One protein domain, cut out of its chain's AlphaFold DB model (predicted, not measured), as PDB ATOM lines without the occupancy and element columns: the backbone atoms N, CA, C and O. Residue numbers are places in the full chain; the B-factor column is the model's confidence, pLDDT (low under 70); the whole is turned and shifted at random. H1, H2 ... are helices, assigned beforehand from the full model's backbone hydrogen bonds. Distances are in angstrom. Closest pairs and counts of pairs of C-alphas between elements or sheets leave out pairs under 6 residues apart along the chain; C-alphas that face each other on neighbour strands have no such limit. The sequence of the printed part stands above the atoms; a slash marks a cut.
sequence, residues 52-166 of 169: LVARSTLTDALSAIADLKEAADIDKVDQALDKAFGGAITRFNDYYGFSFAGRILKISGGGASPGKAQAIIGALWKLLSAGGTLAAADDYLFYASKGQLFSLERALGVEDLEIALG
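This is residues 52 to 166 of the 169 residues of an uncharacterized protein of Moelleriella libera RCEF 2490 (UniProt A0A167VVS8). What shape is this? It is a rounded cluster of helices with H5 in the middle and H1, H4, H6 and the short H7 packed on it. H2 folds back along H1, H3 packs on H2, and the short H8 packs on H3. What is it made of? The printed part has 115 residues with eight named helices, H1 to H8 in order, and no named strand: all helix. How large is it? It is compact, with a radius of gyration of the C-alphas of 12.6 A and spans of 34 by 32 by 29 A.

Where does it begin? H1, residues 52 to 70, starts at C-alpha 52, (383.342, 295.293, 266.700), and is 27.4 A long from first to last C-alpha. What follows? H2 is residues 74 to 84, H3 88 to 96, H4 100 to 109, H5 114 to 128, 21.3 A long, H6 134 to 144, H7 152 to 156, and H8 161 to 164, ending at C-alpha 164, (385.857, 314.552, 285.350).

What does H1 touch? Among others H2, in a hairpin at a shallow tilt of 6 degrees, opposite ways; their closest C-alphas, of Thr 57 and Ala 84, are 5.0 A apart. And H5? H5 forms a hairpin with H6 at a shallow tilt of 25 degrees, the closest C-alphas, of Ala 123 and Ala 137, being 4.3 A apart. Are the helix backbones whole? Every O i to N i+4 pair is within hydrogen-bond range in H2 to H7, and 14 of 15 in H1; H8 is too short for one.

Is anything cut or long? The printed part has no cut and no long link. Where is confidence low? Residues 52 to 56, 64 to 72, 108 to 114 and 130 to 132 have pLDDT under 70.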
ATOM      1  N   LEU A  52     381.996 295.583 267.217       52.91
ATOM      2  CA  LEU A  52     383.342 295.293 266.700       52.91
ATOM      3  C   LEU A  52     384.344 296.416 267.010       52.91
ATOM      4  O   LEU A  52     385.434 296.139 267.509       52.91
ATOM      5  N   VAL A  53     383.978 297.679 266.773       57.94
ATOM      6  CA  VAL A  53     384.798 298.857 267.107       57.94
ATOM      7  C   VAL A  53     384.945 298.999 268.622       57.94
ATOM      8  O   VAL A  53     386.038 299.281 269.113       57.94
ATOM      9  N   ALA A  54     383.882 298.740 269.383       60.38
ATOM     10  CA  ALA A  54     383.907 298.804 270.838       60.38
ATOM     11  C   ALA A  54     384.748 297.658 271.448       60.38
ATOM     12  O   ALA A  54     385.448 297.868 272.437       60.38
ATOM     13  N   ARG A  55     384.779 296.467 270.824       60.19
ATOM     14  CA  ARG A  55     385.738 295.396 271.165       60.19
ATOM     15  C   ARG A  55     387.173 295.732 270.770       60.19
ATOM     16  O   ARG A  55     388.069 295.412 271.547       60.19
ATOM     17  N   SER A  56     387.403 296.350 269.607       68.56
ATOM     18  CA  SER A  56     388.747 296.784 269.195       68.56
ATOM     19  C   SER A  56     389.291 297.794 270.194       68.56
ATOM     20  O   SER A  56     390.279 297.502 270.844       68.56
ATOM     21  N   THR A  57     388.574 298.896 270.434       70.81
ATOM     22  CA  THR A  57     388.976 299.942 271.393       70.81
ATOM     23  C   THR A  57     389.206 299.405 272.805       70.81
ATOM     24  O   THR A  57     390.182 299.788 273.443       70.81
ATOM     25  N   LEU A  58     388.379 298.466 273.287       73.31
ATOM     26  CA  LEU A  58     388.638 297.789 274.560       73.31
ATOM     27  C   LEU A  58     389.924 296.945 274.515       73.31
ATOM     28  O   LEU A  58     390.695 296.957 275.468       73.31
ATOM     29  N   THR A  59     390.172 296.224 273.422       76.25
ATOM     30  CA  THR A  59     391.386 295.409 273.235       76.25
ATOM     31  C   THR A  59     392.636 296.281 273.113       76.25
ATOM     32  O   THR A  59     393.653 295.973 273.728       76.25
ATOM     33  N   ASP A  60     392.550 297.399 272.394       74.81
ATOM     34  CA  ASP A  60     393.598 298.406 272.245       74.81
ATOM     35  C   ASP A  60     393.922 299.044 273.609       74.81
ATOM     36  O   ASP A  60     395.083 299.093 274.014       74.81
ATOM     37  N   ALA A  61     392.897 299.425 274.384       72.62
ATOM     38  CA  ALA A  61     393.067 299.947 275.738       72.62
ATOM     39  C   ALA A  61     393.678 298.914 276.701       72.62
ATOM     40  O   ALA A  61     394.567 299.242 277.480       72.62
ATOM     41  N   LEU A  62     393.244 297.649 276.644       73.94
ATOM     42  CA  LEU A  62     393.817 296.563 277.450       73.94
ATOM     43  C   LEU A  62     395.264 296.235 277.046       73.94
ATOM     44  O   LEU A  62     396.056 295.849 277.909       73.94
ATOM     45  N   SER A  63     395.614 296.410 275.770       74.94
ATOM     46  CA  SER A  63     396.979 296.228 275.259       74.94
ATOM     47  C   SER A  63     397.891 297.353 275.749       74.94
ATOM     48  O   SER A  63     398.962 297.072 276.274       74.94
ATOM     49  N   ALA A  64     397.404 298.597 275.761       69.81
ATOM     50  CA  ALA A  64     398.108 299.724 276.369       69.81
ATOM     51  C   ALA A  64     398.397 299.523 277.879       69.81
ATOM     52  O   ALA A  64     399.396 300.030 278.378       69.81
ATOM     53  N   ILE A  65     397.595 298.736 278.622       68.12
ATOM     54  CA  ILE A  65     397.930 298.314 280.007       68.12
ATOM     55  C   ILE A  65     399.035 297.247 280.035       68.12
ATOM     56  O   ILE A  65     399.838 297.215 280.969       68.12
ATOM     57  N   ALA A  66     399.063 296.329 279.067       69.06
ATOM     58  CA  ALA A  66     400.156 295.364 278.969       69.06
ATOM     59  C   ALA A  66     401.476 296.112 278.730       69.06
ATOM     60  O   ALA A  66     402.436 295.889 279.469       69.06
ATOM     61  N   ASP A  67     401.452 297.090 277.821       68.69
ATOM     62  CA  ASP A  67     402.556 298.013 277.576       68.69
ATOM     63  C   ASP A  67     402.892 298.836 278.829       68.69
ATOM     64  O   ASP A  67     404.059 298.910 279.188       68.69
ATOM     65  N   LEU A  68     401.908 299.366 279.574       67.12
ATOM     66  CA  LEU A  68     402.105 300.114 280.834       67.12
ATOM     67  C   LEU A  68     403.043 299.413 281.825       67.12
ATOM     68  O   LEU A  68     403.773 300.072 282.560       67.12
ATOM     69  N   LYS A  69     403.012 298.078 281.876       62.59
ATOM     70  CA  LYS A  69     403.837 297.290 282.797       62.59
ATOM     71  C   LYS A  69     405.312 297.221 282.371       62.59
ATOM     72  O   LYS A  69     406.169 297.029 283.231       62.59
ATOM     73  N   GLU A  70     405.599 297.350 281.078       64.25
ATOM     74  CA  GLU A  70     406.957 297.325 280.508       64.25
ATOM     75  C   GLU A  70     407.449 298.721 280.071       64.25
ATOM     76  O   GLU A  70     408.643 298.927 279.860       64.25
ATOM     77  N   ALA A  71     406.546 299.699 279.972       58.91
ATOM     78  CA  ALA A  71     406.823 301.045 279.508       58.91
ATOM     79  C   ALA A  71     407.564 301.880 280.559       58.91
ATOM     80  O   ALA A  71     407.092 302.107 281.671       58.91
ATOM     81  N   ALA A  72     408.693 302.452 280.142       60.03
ATOM     82  CA  ALA A  72     409.378 303.519 280.873       60.03
ATOM     83  C   ALA A  72     408.707 304.903 280.704       60.03
ATOM     84  O   ALA A  72     409.182 305.885 281.267       60.03
ATOM     85  N   ASP A  73     407.644 304.993 279.898       78.06
ATOM     86  CA  ASP A  73     407.043 306.239 279.420       78.06
ATOM     87  C   ASP A  73     405.516 306.183 279.579       78.06
ATOM     88  O   ASP A  73     404.803 305.566 278.783       78.06
ATOM     89  N   ILE A  74     405.036 306.784 280.668       78.44
ATOM     90  CA  ILE A  74     403.628 306.759 281.083       78.44
ATOM     91  C   ILE A  74     402.767 307.637 280.155       78.44
ATOM     92  O   ILE A  74     401.627 307.276 279.859       78.44
ATOM     93  N   ASP A  75     403.324 308.733 279.633       81.12
ATOM     94  CA  ASP A  75     402.605 309.698 278.792       81.12
ATOM     95  C   ASP A  75     402.179 309.078 277.453       81.12
ATOM     96  O   ASP A  75     401.082 309.341 276.955       81.12
ATOM     97  N   LYS A  76     403.013 308.195 276.881       80.12
ATOM     98  CA  LYS A  76     402.644 307.416 275.685       80.12
ATOM     99  C   LYS A  76     401.458 306.485 275.929       80.12
ATOM    100  O   LYS A  76     400.636 306.302 275.030       80.12
ATOM    101  N   VAL A  77     401.361 305.900 277.122       80.00
ATOM    102  CA  VAL A  77     400.256 304.999 277.466       80.00
ATOM    103  C   VAL A  77     398.970 305.783 277.694       80.00
ATOM    104  O   VAL A  77     397.931 305.379 277.178       80.00
ATOM    105  N   ASP A  78     399.033 306.931 278.373       84.50
ATOM    106  CA  ASP A  78     397.872 307.821 278.486       84.50
ATOM    107  C   ASP A  78     397.366 308.264 277.109       84.50
ATOM    108  O   ASP A  78     396.168 308.191 276.871       84.50
ATOM    109  N   GLN A  79     398.243 308.614 276.160       84.31
ATOM    110  CA  GLN A  79     397.827 308.940 274.786       84.31
ATOM    111  C   GLN A  79     397.169 307.756 274.054       84.31
ATOM    112  O   GLN A  79     396.209 307.947 273.304       84.31
ATOM    113  N   ALA A  80     397.658 306.529 274.258       81.88
ATOM    114  CA  ALA A  80     397.063 305.328 273.670       81.88
ATOM    115  C   ALA A  80     395.669 305.036 274.256       81.88
ATOM    116  O   ALA A  80     394.725 304.770 273.508       81.88
ATOM    117  N   LEU A  81     395.525 305.148 275.581       82.12
ATOM    118  CA  LEU A  81     394.244 305.026 276.276       82.12
ATOM    119  C   LEU A  81     393.282 306.149 275.868       82.12
ATOM    120  O   LEU A  81     392.122 305.881 275.568       82.12
ATOM    121  N   ASP A  82     393.750 307.393 275.785       86.25
ATOM    122  CA  ASP A  82     392.927 308.542 275.411       86.25
ATOM    123  C   ASP A  82     392.382 308.427 273.987       86.25
ATOM    124  O   ASP A  82     391.212 308.720 273.733       86.25
ATOM    125  N   LYS A  83     393.198 307.906 273.064       83.44
ATOM    126  CA  LYS A  83     392.772 307.573 271.703       83.44
ATOM    127  C   LYS A  83     391.706 306.471 271.686       83.44
ATOM    128  O   LYS A  83     390.769 306.563 270.895       83.44
ATOM    129  N   ALA A  84     391.819 305.457 272.547       79.00
ATOM    130  CA  ALA A  84     390.819 304.394 272.675       79.00
ATOM    131  C   ALA A  84     389.505 304.881 273.322       79.00
ATOM    132  O   ALA A  84     388.434 304.381 272.981       79.00
ATOM    133  N   PHE A  85     389.578 305.878 274.211       77.81
ATOM    134  CA  PHE A  85     388.441 306.460 274.936       77.81
ATOM    135  C   PHE A  85     387.943 307.810 274.385       77.81
ATOM    136  O   PHE A  85     387.095 308.453 275.004       77.81
ATOM    137  N   GLY A  86     388.432 308.250 273.223       81.31
ATOM    138  CA  GLY A  86     387.934 309.439 272.523       81.31
ATOM    139  C   GLY A  86     388.143 310.769 273.260       81.31
ATOM    140  O   GLY A  86     387.265 311.633 273.214       81.31
ATOM    141  N   GLY A  87     389.274 310.948 273.948       83.25
ATOM    142  CA  GLY A  87     389.584 312.184 274.679       83.25
ATOM    143  C   GLY A  87     389.152 312.196 276.151       83.25
ATOM    144  O   GLY A  87     389.249 313.232 276.809       83.25
ATOM    145  N   ALA A  88     388.606 311.092 276.675       82.81
ATOM    146  CA  ALA A  88     388.115 311.033 278.051       82.81
ATOM    147  C   ALA A  88     389.241 310.932 279.100       82.81
ATOM    148  O   ALA A  88     389.072 311.422 280.216       82.81
ATOM    149  N   ILE A  89     390.390 310.343 278.752       86.56
ATOM    150  CA  ILE A  89     391.538 310.207 279.662       86.56
ATOM    151  C   ILE A  89     392.233 311.558 279.834       86.56
ATOM    152  O   ILE A  89     392.550 311.933 280.958       86.56
ATOM    153  N   THR A  90     392.368 312.336 278.756       88.31
ATOM    154  CA  THR A  90     392.881 313.712 278.808       88.31
ATOM    155  C   THR A  90     392.023 314.574 279.739       88.31
ATOM    156  O   THR A  90     392.565 315.191 280.647       88.31
ATOM    157  N   ARG A  91     390.683 314.536 279.627       85.69
ATOM    158  CA  ARG A  91     389.793 315.284 280.546       85.69
ATOM    159  C   ARG A  91     389.956 314.867 282.006       85.69
ATOM    160  O   ARG A  91     389.992 315.720 282.887       85.69
ATOM    161  N   PHE A  92     390.062 313.563 282.259       85.75
ATOM    162  CA  PHE A  92     390.293 313.036 283.600       85.75
ATOM    163  C   PHE A  92     391.643 313.517 284.165       85.75
ATOM    164  O   PHE A  92     391.701 313.954 285.317       85.75
ATOM    165  N   ASN A  93     392.702 313.488 283.353       88.56
ATOM    166  CA  ASN A  93     394.030 313.976 283.718       88.56
ATOM    167  C   ASN A  93     394.020 315.489 283.998       88.56
ATOM    168  O   ASN A  93     394.565 315.919 285.013       88.56
ATOM    169  N   ASP A  94     393.366 316.278 283.141       88.75
ATOM    170  CA  ASP A  94     393.222 317.733 283.281       88.75
ATOM    171  C   ASP A  94     392.432 318.110 284.544       88.75
ATOM    172  O   ASP A  94     392.801 319.048 285.252       88.75
ATOM    173  N   TYR A  95     391.360 317.372 284.856       85.62
ATOM    174  CA  TYR A  95     390.515 317.623 286.027       85.62
ATOM    175  C   TYR A  95     391.228 317.299 287.345       85.62
ATOM    176  O   TYR A  95     391.109 318.045 288.317       85.62
ATOM    177  N   TYR A  96     391.967 316.187 287.392       83.75
ATOM    178  CA  TYR A  96     392.583 315.698 288.626       83.75
ATOM    179  C   TYR A  96     394.078 316.034 288.794       83.75
ATOM    180  O   TYR A  96     394.626 315.838 289.882       83.75
ATOM    181  N   GLY A  97     394.750 316.537 287.756       84.62
ATOM    182  CA  GLY A  97     396.152 316.966 287.812       84.62
ATOM    183  C   GLY A  97     397.181 315.831 287.910       84.62
ATOM    184  O   GLY A  97     398.305 316.062 288.359       84.62
ATOM    185  N   PHE A  98     396.826 314.603 287.522       84.75
ATOM    186  CA  PHE A  98     397.749 313.463 287.449       84.75
ATOM    187  C   PHE A  98     397.395 312.523 286.292       84.75
ATOM    188  O   PHE A  98     396.256 312.476 285.840       84.75
ATOM    189  N   SER A  99     398.368 311.714 285.870       85.44
ATOM    190  CA  SER A  99     398.197 310.680 284.844       85.44
ATOM    191  C   SER A  99     397.318 309.507 285.311       85.44
ATOM    192  O   SER A  99     397.603 308.871 286.336       85.44
ATOM    193  N   PHE A 100     396.290 309.168 284.529       85.25
ATOM    194  CA  PHE A 100     395.463 307.971 284.694       85.25
ATOM    195  C   PHE A 100     396.311 306.700 284.608       85.25
ATOM    196  O   PHE A 100     396.289 305.891 285.537       85.25
ATOM    197  N   ALA A 101     397.122 306.558 283.557       83.12
ATOM    198  CA  ALA A 101     398.104 305.493 283.382       83.12
ATOM    199  C   ALA A 101     399.020 305.356 284.610       83.12
ATOM    200  O   ALA A 101     399.168 304.262 285.156       83.12
ATOM    201  N   GLY A 102     399.554 306.465 285.131       81.44
ATOM    202  CA  GLY A 102     400.360 306.483 286.352       81.44
ATOM    203  C   GLY A 102     399.592 306.022 287.596       81.44
ATOM    204  O   GLY A 102     400.157 305.343 288.458       81.44
ATOM    205  N   ARG A 103     398.290 306.318 287.692       81.81
ATOM    206  CA  ARG A 103     397.441 305.868 288.807       81.81
ATOM    207  C   ARG A 103     397.091 304.383 288.697       81.81
ATOM    208  O   ARG A 103     397.225 303.671 289.691       81.81
ATOM    209  N   ILE A 104     396.772 303.887 287.499       79.50
ATOM    210  CA  ILE A 104     396.622 302.452 287.197       79.50
ATOM    211  C   ILE A 104     397.919 301.691 287.504       79.50
ATOM    212  O   ILE A 104     397.870 300.646 288.157       79.50
ATOM    213  N   LEU A 105     399.080 302.225 287.110       77.50
ATOM    214  CA  LEU A 105     400.385 301.643 287.418       77.50
ATOM    215  C   LEU A 105     400.628 301.612 288.931       77.50
ATOM    216  O   LEU A 105     401.054 300.587 289.449       77.50
ATOM    217  N   LYS A 106     400.317 302.688 289.663       77.56
ATOM    218  CA  LYS A 106     400.469 302.738 291.128       77.56
ATOM    219  C   LYS A 106     399.571 301.726 291.842       77.56
ATOM    220  O   LYS A 106     400.005 301.110 292.812       77.56
ATOM    221  N   ILE A 107     398.351 301.515 291.343       72.94
ATOM    222  CA  ILE A 107     397.449 300.457 291.817       72.94
ATOM    223  C   ILE A 107     398.085 299.084 291.534       72.94
ATOM    224  O   ILE A 107     398.252 298.299 292.465       72.94
ATOM    225  N   SER A 108     398.512 298.830 290.288       65.38
ATOM    226  CA  SER A 108     399.176 297.596 289.820       65.38
ATOM    227  C   SER A 108     400.436 297.244 290.633       65.38
ATOM    228  O   SER A 108     400.549 296.161 291.208       65.38
ATOM    229  N   GLY A 109     401.353 298.204 290.779       56.03
ATOM    230  CA  GLY A 109     402.610 298.087 291.521       56.03
ATOM    231  C   GLY A 109     402.438 297.923 293.034       56.03
ATOM    232  O   GLY A 109     403.327 297.389 293.688       56.03
ATOM    233  N   GLY A 110     401.273 298.277 293.586       52.84
ATOM    234  CA  GLY A 110     400.882 297.975 294.969       52.84
ATOM    235  C   GLY A 110     400.528 296.502 295.232       52.84
ATOM    236  O   GLY A 110     399.909 296.202 296.251       52.84
ATOM    237  N   GLY A 111     400.865 295.580 294.322       39.84
ATOM    238  CA  GLY A 111     400.527 294.154 294.415       39.84
ATOM    239  C   GLY A 111     399.190 293.781 293.765       39.84
ATOM    240  O   GLY A 111     398.641 292.709 294.032       39.84
ATOM    241  N   ALA A 112     398.639 294.640 292.908       45.03
ATOM    242  CA  ALA A 112     397.438 294.339 292.146       45.03
ATOM    243  C   ALA A 112     397.791 293.602 290.844       45.03
ATOM    244  O   ALA A 112     398.394 294.155 289.930       45.03
ATOM    245  N   SER A 113     397.373 292.338 290.751       54.34
ATOM    246  CA  SER A 113     397.522 291.504 289.553       54.34
ATOM    247  C   SER A 113     396.980 292.207 288.292       54.34
ATOM    248  O   SER A 113     396.013 292.961 288.420       54.34
ATOM    249  N   PRO A 114     397.486 291.900 287.075       59.62
ATOM    250  CA  PRO A 114     397.063 292.555 285.827       59.62
ATOM    251  C   PRO A 114     395.541 292.684 285.652       59.62
ATOM    252  O   PRO A 114     395.052 293.726 285.222       59.62
ATOM    253  N   GLY A 115     394.780 291.677 286.098       70.88
ATOM    254  CA  GLY A 115     393.315 291.681 286.077       70.88
ATOM    255  C   GLY A 115     392.635 292.850 286.807       70.88
ATOM    256  O   GLY A 115     391.518 293.193 286.445       70.88
ATOM    257  N   LYS A 116     393.269 293.508 287.790       77.06
ATOM    258  CA  LYS A 116     392.698 294.696 288.460       77.06
ATOM    259  C   LYS A 116     392.755 295.942 287.584       77.06
ATOM    260  O   LYS A 116     391.757 296.642 287.477       77.06
ATOM    261  N   ALA A 117     393.891 296.194 286.935       77.88
ATOM    262  CA  ALA A 117     394.014 297.280 285.967       77.88
ATOM    263  C   ALA A 117     393.037 297.067 284.797       77.88
ATOM    264  O   ALA A 117     392.283 297.968 284.442       77.88
ATOM    265  N   GLN A 118     392.968 295.834 284.285       78.50
ATOM    266  CA  GLN A 118     392.013 295.439 283.246       78.50
ATOM    267  C   GLN A 118     390.550 295.615 283.691       78.50
ATOM    268  O   GLN A 118     389.737 296.107 282.914       78.50
ATOM    269  N   ALA A 119     390.211 295.280 284.942       84.56
ATOM    270  CA  ALA A 119     388.872 295.487 285.493       84.56
ATOM    271  C   ALA A 119     388.499 296.978 285.590       84.56
ATOM    272  O   ALA A 119     387.382 297.338 285.231       84.56
ATOM    273  N   ILE A 120     389.431 297.844 286.010       83.81
ATOM    274  CA  ILE A 120     389.229 299.304 286.070       83.81
ATOM    275  C   ILE A 120     388.988 299.880 284.669       83.81
ATOM    276  O   ILE A 120     388.041 300.637 284.473       83.81
ATOM    277  N   ILE A 121     389.788 299.484 283.675       81.88
ATOM    278  CA  ILE A 121     389.625 299.947 282.288       81.88
ATOM    279  C   ILE A 121     388.340 299.395 281.651       81.88
ATOM    280  O   ILE A 121     387.637 300.131 280.963       81.88
ATOM    281  N   GLY A 122     387.971 298.140 281.921       81.69
ATOM    282  CA  GLY A 122     386.698 297.573 281.462       81.69
ATOM    283  C   GLY A 122     385.474 298.238 282.106       81.69
ATOM    284  O   GLY A 122     384.474 298.459 281.426       81.69
ATOM    285  N   ALA A 123     385.562 298.626 283.382       84.44
ATOM    286  CA  ALA A 123     384.536 299.411 284.069       84.44
ATOM    287  C   ALA A 123     384.415 300.823 283.475       84.44
ATOM    288  O   ALA A 123     383.315 301.265 283.151       84.44
ATOM    289  N   LEU A 124     385.543 301.499 283.240       82.75
ATOM    290  CA  LEU A 124     385.580 302.806 282.582       82.75
ATOM    291  C   LEU A 124     384.995 302.751 281.160       82.75
ATOM    292  O   LEU A 124     384.208 303.612 280.775       82.75
ATOM    293  N   TRP A 125     385.301 301.699 280.397       81.62
ATOM    294  CA  TRP A 125     384.687 301.446 279.092       81.62
ATOM    295  C   TRP A 125     383.181 301.202 279.197       81.62
ATOM    296  O   TRP A 125     382.427 301.700 278.363       81.62
ATOM    297  N   LYS A 126     382.719 300.472 280.222       81.88
ATOM    298  CA  LYS A 126     381.284 300.269 280.475       81.88
ATOM    299  C   LYS A 126     380.564 301.573 280.791       81.88
ATOM    300  O   LYS A 126     379.418 301.706 280.379       81.88
ATOM    301  N   LEU A 127     381.232 302.509 281.463       81.75
ATOM    302  CA  LEU A 127     380.714 303.843 281.750       81.75
ATOM    303  C   LEU A 127     380.660 304.739 280.501       81.75
ATOM    304  O   LEU A 127     379.649 305.385 280.254       81.75
ATOM    305  N   LEU A 128     381.741 304.772 279.715       77.62
ATOM    306  CA  LEU A 128     381.877 305.641 278.537       77.62
ATOM    307  C   LEU A 128     381.137 305.122 277.293       77.62
ATOM    308  O   LEU A 128     380.840 305.895 276.382       77.62
ATOM    309  N   SER A 129     380.827 303.825 277.233       75.94
ATOM    310  CA  SER A 129     380.009 303.240 276.165       75.94
ATOM    311  C   SER A 129     378.559 303.730 276.238       75.94
ATOM    312  O   SER A 129     378.027 303.958 277.321       75.94
ATOM    313  N   ALA A 130     377.909 303.859 275.078       53.34
ATOM    314  CA  ALA A 130     376.618 304.531 274.888       53.34
ATOM    315  C   ALA A 130     375.518 304.158 275.914       53.34
ATOM    316  O   ALA A 130     374.771 303.198 275.721       53.34
ATOM    317  N   GLY A 131     375.386 304.968 276.972       57.41
ATOM    318  CA  GLY A 131     374.364 304.818 278.019       57.41
ATOM    319  C   GLY A 131     374.802 304.067 279.283       57.41
ATOM    320  O   GLY A 131     373.939 303.650 280.056       57.41
ATOM    321  N   GLY A 132     376.105 303.877 279.506       65.75
ATOM    322  CA  GLY A 132     376.640 303.375 280.770       65.75
ATOM    323  C   GLY A 132     376.289 304.259 281.970       65.75
ATOM    324  O   GLY A 132     376.191 305.479 281.856       65.75
ATOM    325  N   THR A 133     376.124 303.642 283.141       78.94
ATOM    326  CA  THR A 133     375.987 304.337 284.431       78.94
ATOM    327  C   THR A 133     377.152 303.969 285.337       78.94
ATOM    328  O   THR A 133     377.710 302.874 285.209       78.94
ATOM    329  N   LEU A 134     377.500 304.840 286.291       82.94
ATOM    330  CA  LEU A 134     378.550 304.538 287.269       82.94
ATOM    331  C   LEU A 134     378.251 303.242 288.044       82.94
ATOM    332  O   LEU A 134     379.142 302.421 288.223       82.94
ATOM    333  N   ALA A 135     376.981 302.979 288.368       83.12
ATOM    334  CA  ALA A 135     376.553 301.716 288.973       83.12
ATOM    335  C   ALA A 135     376.879 300.482 288.104       83.12
ATOM    336  O   ALA A 135     377.364 299.481 288.620       83.12
ATOM    337  N   ALA A 136     376.675 300.547 286.782       81.94
ATOM    338  CA  ALA A 136     377.010 299.438 285.880       81.94
ATOM    339  C   ALA A 136     378.530 299.238 285.719       81.94
ATOM    340  O   ALA A 136     378.991 298.118 285.478       81.94
ATOM    341  N   ALA A 137     379.310 300.314 285.848       84.50
ATOM    342  CA  ALA A 137     380.766 300.257 285.892       84.50
ATOM    343  C   ALA A 137     381.266 299.639 287.208       84.50
ATOM    344  O   ALA A 137     382.129 298.762 287.175       84.50
ATOM    345  N   ASP A 138     380.677 300.029 288.338       86.25
ATOM    346  CA  ASP A 138     380.987 299.517 289.675       86.25
ATOM    347  C   ASP A 138     380.616 298.033 289.825       86.25
ATOM    348  O   ASP A 138     381.438 297.250 290.302       86.25
ATOM    349  N   ASP A 139     379.453 297.606 289.321       83.62
ATOM    350  CA  ASP A 139     379.074 296.189 289.244       83.62
ATOM    351  C   ASP A 139     380.077 295.395 288.395       83.62
ATOM    352  O   ASP A 139     380.592 294.359 288.828       83.62
ATOM    353  N   TYR A 140     380.408 295.880 287.190       83.69
ATOM    354  CA  TYR A 140     381.406 295.227 286.337       83.69
ATOM    355  C   TYR A 140     382.760 295.116 287.049       83.69
ATOM    356  O   TYR A 140     383.386 294.055 287.023       83.69
ATOM    357  N   LEU A 141     383.196 296.185 287.718       85.69
ATOM    358  CA  LEU A 141     384.437 296.230 288.481       85.69
ATOM    359  C   LEU A 141     384.428 295.231 289.643       85.69
ATOM    360  O   LEU A 141     385.421 294.532 289.861       85.69
ATOM    361  N   PHE A 142     383.310 295.119 290.357       84.06
ATOM    362  CA  PHE A 142     383.116 294.163 291.438       84.06
ATOM    363  C   PHE A 142     383.217 292.721 290.932       84.06
ATOM    364  O   PHE A 142     384.028 291.946 291.446       84.06
ATOM    365  N   TYR A 143     382.498 292.369 289.863       80.56
ATOM    366  CA  TYR A 143     382.576 291.030 289.276       80.56
ATOM    367  C   TYR A 143     383.965 290.720 288.692       80.56
ATOM    368  O   TYR A 143     384.536 289.667 288.988       80.56
ATOM    369  N   ALA A 144     384.557 291.637 287.920       79.75
ATOM    370  CA  ALA A 144     385.857 291.438 287.274       79.75
ATOM    371  C   ALA A 144     387.025 291.385 288.280       79.75
ATOM    372  O   ALA A 144     387.963 290.605 288.105       79.75
ATOM    373  N   SER A 145     386.956 292.149 289.375       79.00
ATOM    374  CA  SER A 145     387.951 292.123 290.459       79.00
ATOM    375  C   SER A 145     387.764 290.975 291.461       79.00
ATOM    376  O   SER A 145     388.554 290.866 292.400       79.00
ATOM    377  N   LYS A 146     386.739 290.125 291.285       77.56
ATOM    378  CA  LYS A 146     386.317 289.081 292.241       77.56
ATOM    379  C   LYS A 146     386.002 289.643 293.636       77.56
ATOM    380  O   LYS A 146     386.401 289.074 294.650       77.56
ATOM    381  N   GLY A 147     385.316 290.782 293.674       74.56
ATOM    382  CA  GLY A 147     384.883 291.464 294.891       74.56
ATOM    383  C   GLY A 147     385.977 292.214 295.651       74.56
ATOM    384  O   GLY A 147     385.800 292.515 296.827       74.56
ATOM    385  N   GLN A 148     387.116 292.506 295.013       76.25
ATOM    386  CA  GLN A 148     388.209 293.263 295.642       76.25
ATOM    387  C   GLN A 148     388.107 294.779 295.425       76.25
ATOM    388  O   GLN A 148     388.713 295.544 296.172       76.25
ATOM    389  N   LEU A 149     387.366 295.216 294.406       78.44
ATOM    390  CA  LEU A 149     387.089 296.614 294.091       78.44
ATOM    391  C   LEU A 149     385.571 296.792 294.012       78.44
ATOM    392  O   LEU A 149     384.910 296.074 293.274       78.44
ATOM    393  N   PHE A 150     385.031 297.727 294.791       79.94
ATOM    394  CA  PHE A 150     383.582 297.946 294.945       79.94
ATOM    395  C   PHE A 150     383.076 299.208 294.240       79.94
ATOM    396  O   PHE A 150     381.876 299.432 294.190       79.94
ATOM    397  N   SER A 151     383.992 300.067 293.795       82.88
ATOM    398  CA  SER A 151     383.685 301.339 293.151       82.88
ATOM    399  C   SER A 151     384.877 301.781 292.312       82.88
ATOM    400  O   SER A 151     386.022 301.661 292.761       82.88
ATOM    401  N   LEU A 152     384.608 302.257 291.099       82.94
ATOM    402  CA  LEU A 152     385.583 302.759 290.137       82.94
ATOM    403  C   LEU A 152     386.251 304.033 290.655       82.94
ATOM    404  O   LEU A 152     387.473 304.157 290.602       82.94
ATOM    405  N   GLU A 153     385.454 304.912 291.258       85.88
ATOM    406  CA  GLU A 153     385.897 306.114 291.963       85.88
ATOM    407  C   GLU A 153     386.849 305.770 293.107       85.88
ATOM    408  O   GLU A 153     387.987 306.240 293.133       85.88
ATOM    409  N   ARG A 154     386.465 304.839 293.992       84.12
ATOM    410  CA  ARG A 154     387.347 304.384 295.080       84.12
ATOM    411  C   ARG A 154     388.602 303.674 294.567       84.12
ATOM    412  O   ARG A 154     389.665 303.841 295.159       84.12
ATOM    413  N   ALA A 155     388.493 302.879 293.503       81.19
ATOM    414  CA  ALA A 155     389.624 302.163 292.918       81.19
ATOM    415  C   ALA A 155     390.661 303.127 292.334       81.19
ATOM    416  O   ALA A 155     391.855 302.943 292.552       81.19
ATOM    417  N   LEU A 156     390.199 304.169 291.639       79.94
ATOM    418  CA  LEU A 156     391.039 305.234 291.101       79.94
ATOM    419  C   LEU A 156     391.426 306.278 292.155       79.94
ATOM    420  O   LEU A 156     392.387 307.003 291.934       79.94
ATOM    421  N   GLY A 157     390.744 306.340 293.300       82.25
ATOM    422  CA  GLY A 157     390.977 307.302 294.379       82.25
ATOM    423  C   GLY A 157     390.496 308.716 294.041       82.25
ATOM    424  O   GLY A 157     391.231 309.681 294.268       82.25
ATOM    425  N   VAL A 158     389.312 308.822 293.444       83.94
ATOM    426  CA  VAL A 158     388.644 310.063 293.018       83.94
ATOM    427  C   VAL A 158     387.219 310.119 293.591       83.94
ATOM    428  O   VAL A 158     386.720 309.084 294.024       83.94
ATOM    429  N   GLU A 159     386.584 311.296 293.613       80.06
ATOM    430  CA  GLU A 159     385.228 311.484 294.180       80.06
ATOM    431  C   GLU A 159     384.128 311.756 293.140       80.06
ATOM    432  O   GLU A 159     382.988 311.401 293.402       80.06
ATOM    433  N   ASP A 160     384.449 312.320 291.966       83.81
ATOM    434  CA  ASP A 160     383.459 312.679 290.934       83.81
ATOM    435  C   ASP A 160     383.943 312.260 289.535       83.81
ATOM    436  O   ASP A 160     384.423 313.065 288.725       83.81
ATOM    437  N   LEU A 161     383.886 310.966 289.227       82.62
ATOM    438  CA  LEU A 161     384.429 310.444 287.970       82.62
ATOM    439  C   LEU A 161     383.510 310.737 286.771       82.62
ATOM    440  O   LEU A 161     384.004 311.020 285.680       82.62
ATOM    441  N   GLU A 162     382.187 310.776 286.968       80.62
ATOM    442  CA  GLU A 162     381.231 311.189 285.922       80.62
ATOM    443  C   GLU A 162     381.446 312.649 285.466       80.62
ATOM    444  O   GLU A 162     381.274 312.960 284.283       80.62
ATOM    445  N   ILE A 163     381.842 313.538 286.390       81.56
ATOM    446  CA  ILE A 163     382.108 314.961 286.117       81.56
ATOM    447  C   ILE A 163     383.458 315.121 285.414       81.56
ATOM    448  O   ILE A 163     383.532 315.761 284.367       81.56
ATOM    449  N   ALA A 164     384.512 314.479 285.926       80.25
ATOM    450  CA  ALA A 164     385.857 314.552 285.350       80.25
ATOM    451  C   ALA A 164     385.940 314.036 283.899       80.25
ATOM    452  O   ALA A 164     386.733 314.529 283.102       80.25
ATOM    453  N   LEU A 165     385.099 313.065 283.530       78.88
ATOM    454  CA  LEU A 165     384.995 312.559 282.155       78.88
ATOM    455  C   LEU A 165     384.074 313.423 281.263       78.88
ATOM    456  O   LEU A 165     384.054 313.271 280.036       78.88
ATOM    457  N   GLY A 166     383.315 314.352 281.855       73.94
ATOM    458  CA  GLY A 166     382.329 315.191 281.171       73.94
ATOM    459  C   GLY A 166     381.060 314.443 280.746       73.94
ATOM    460  O   GLY A 166     380.409 314.851 279.785       73.94
TER     461      GLY A 166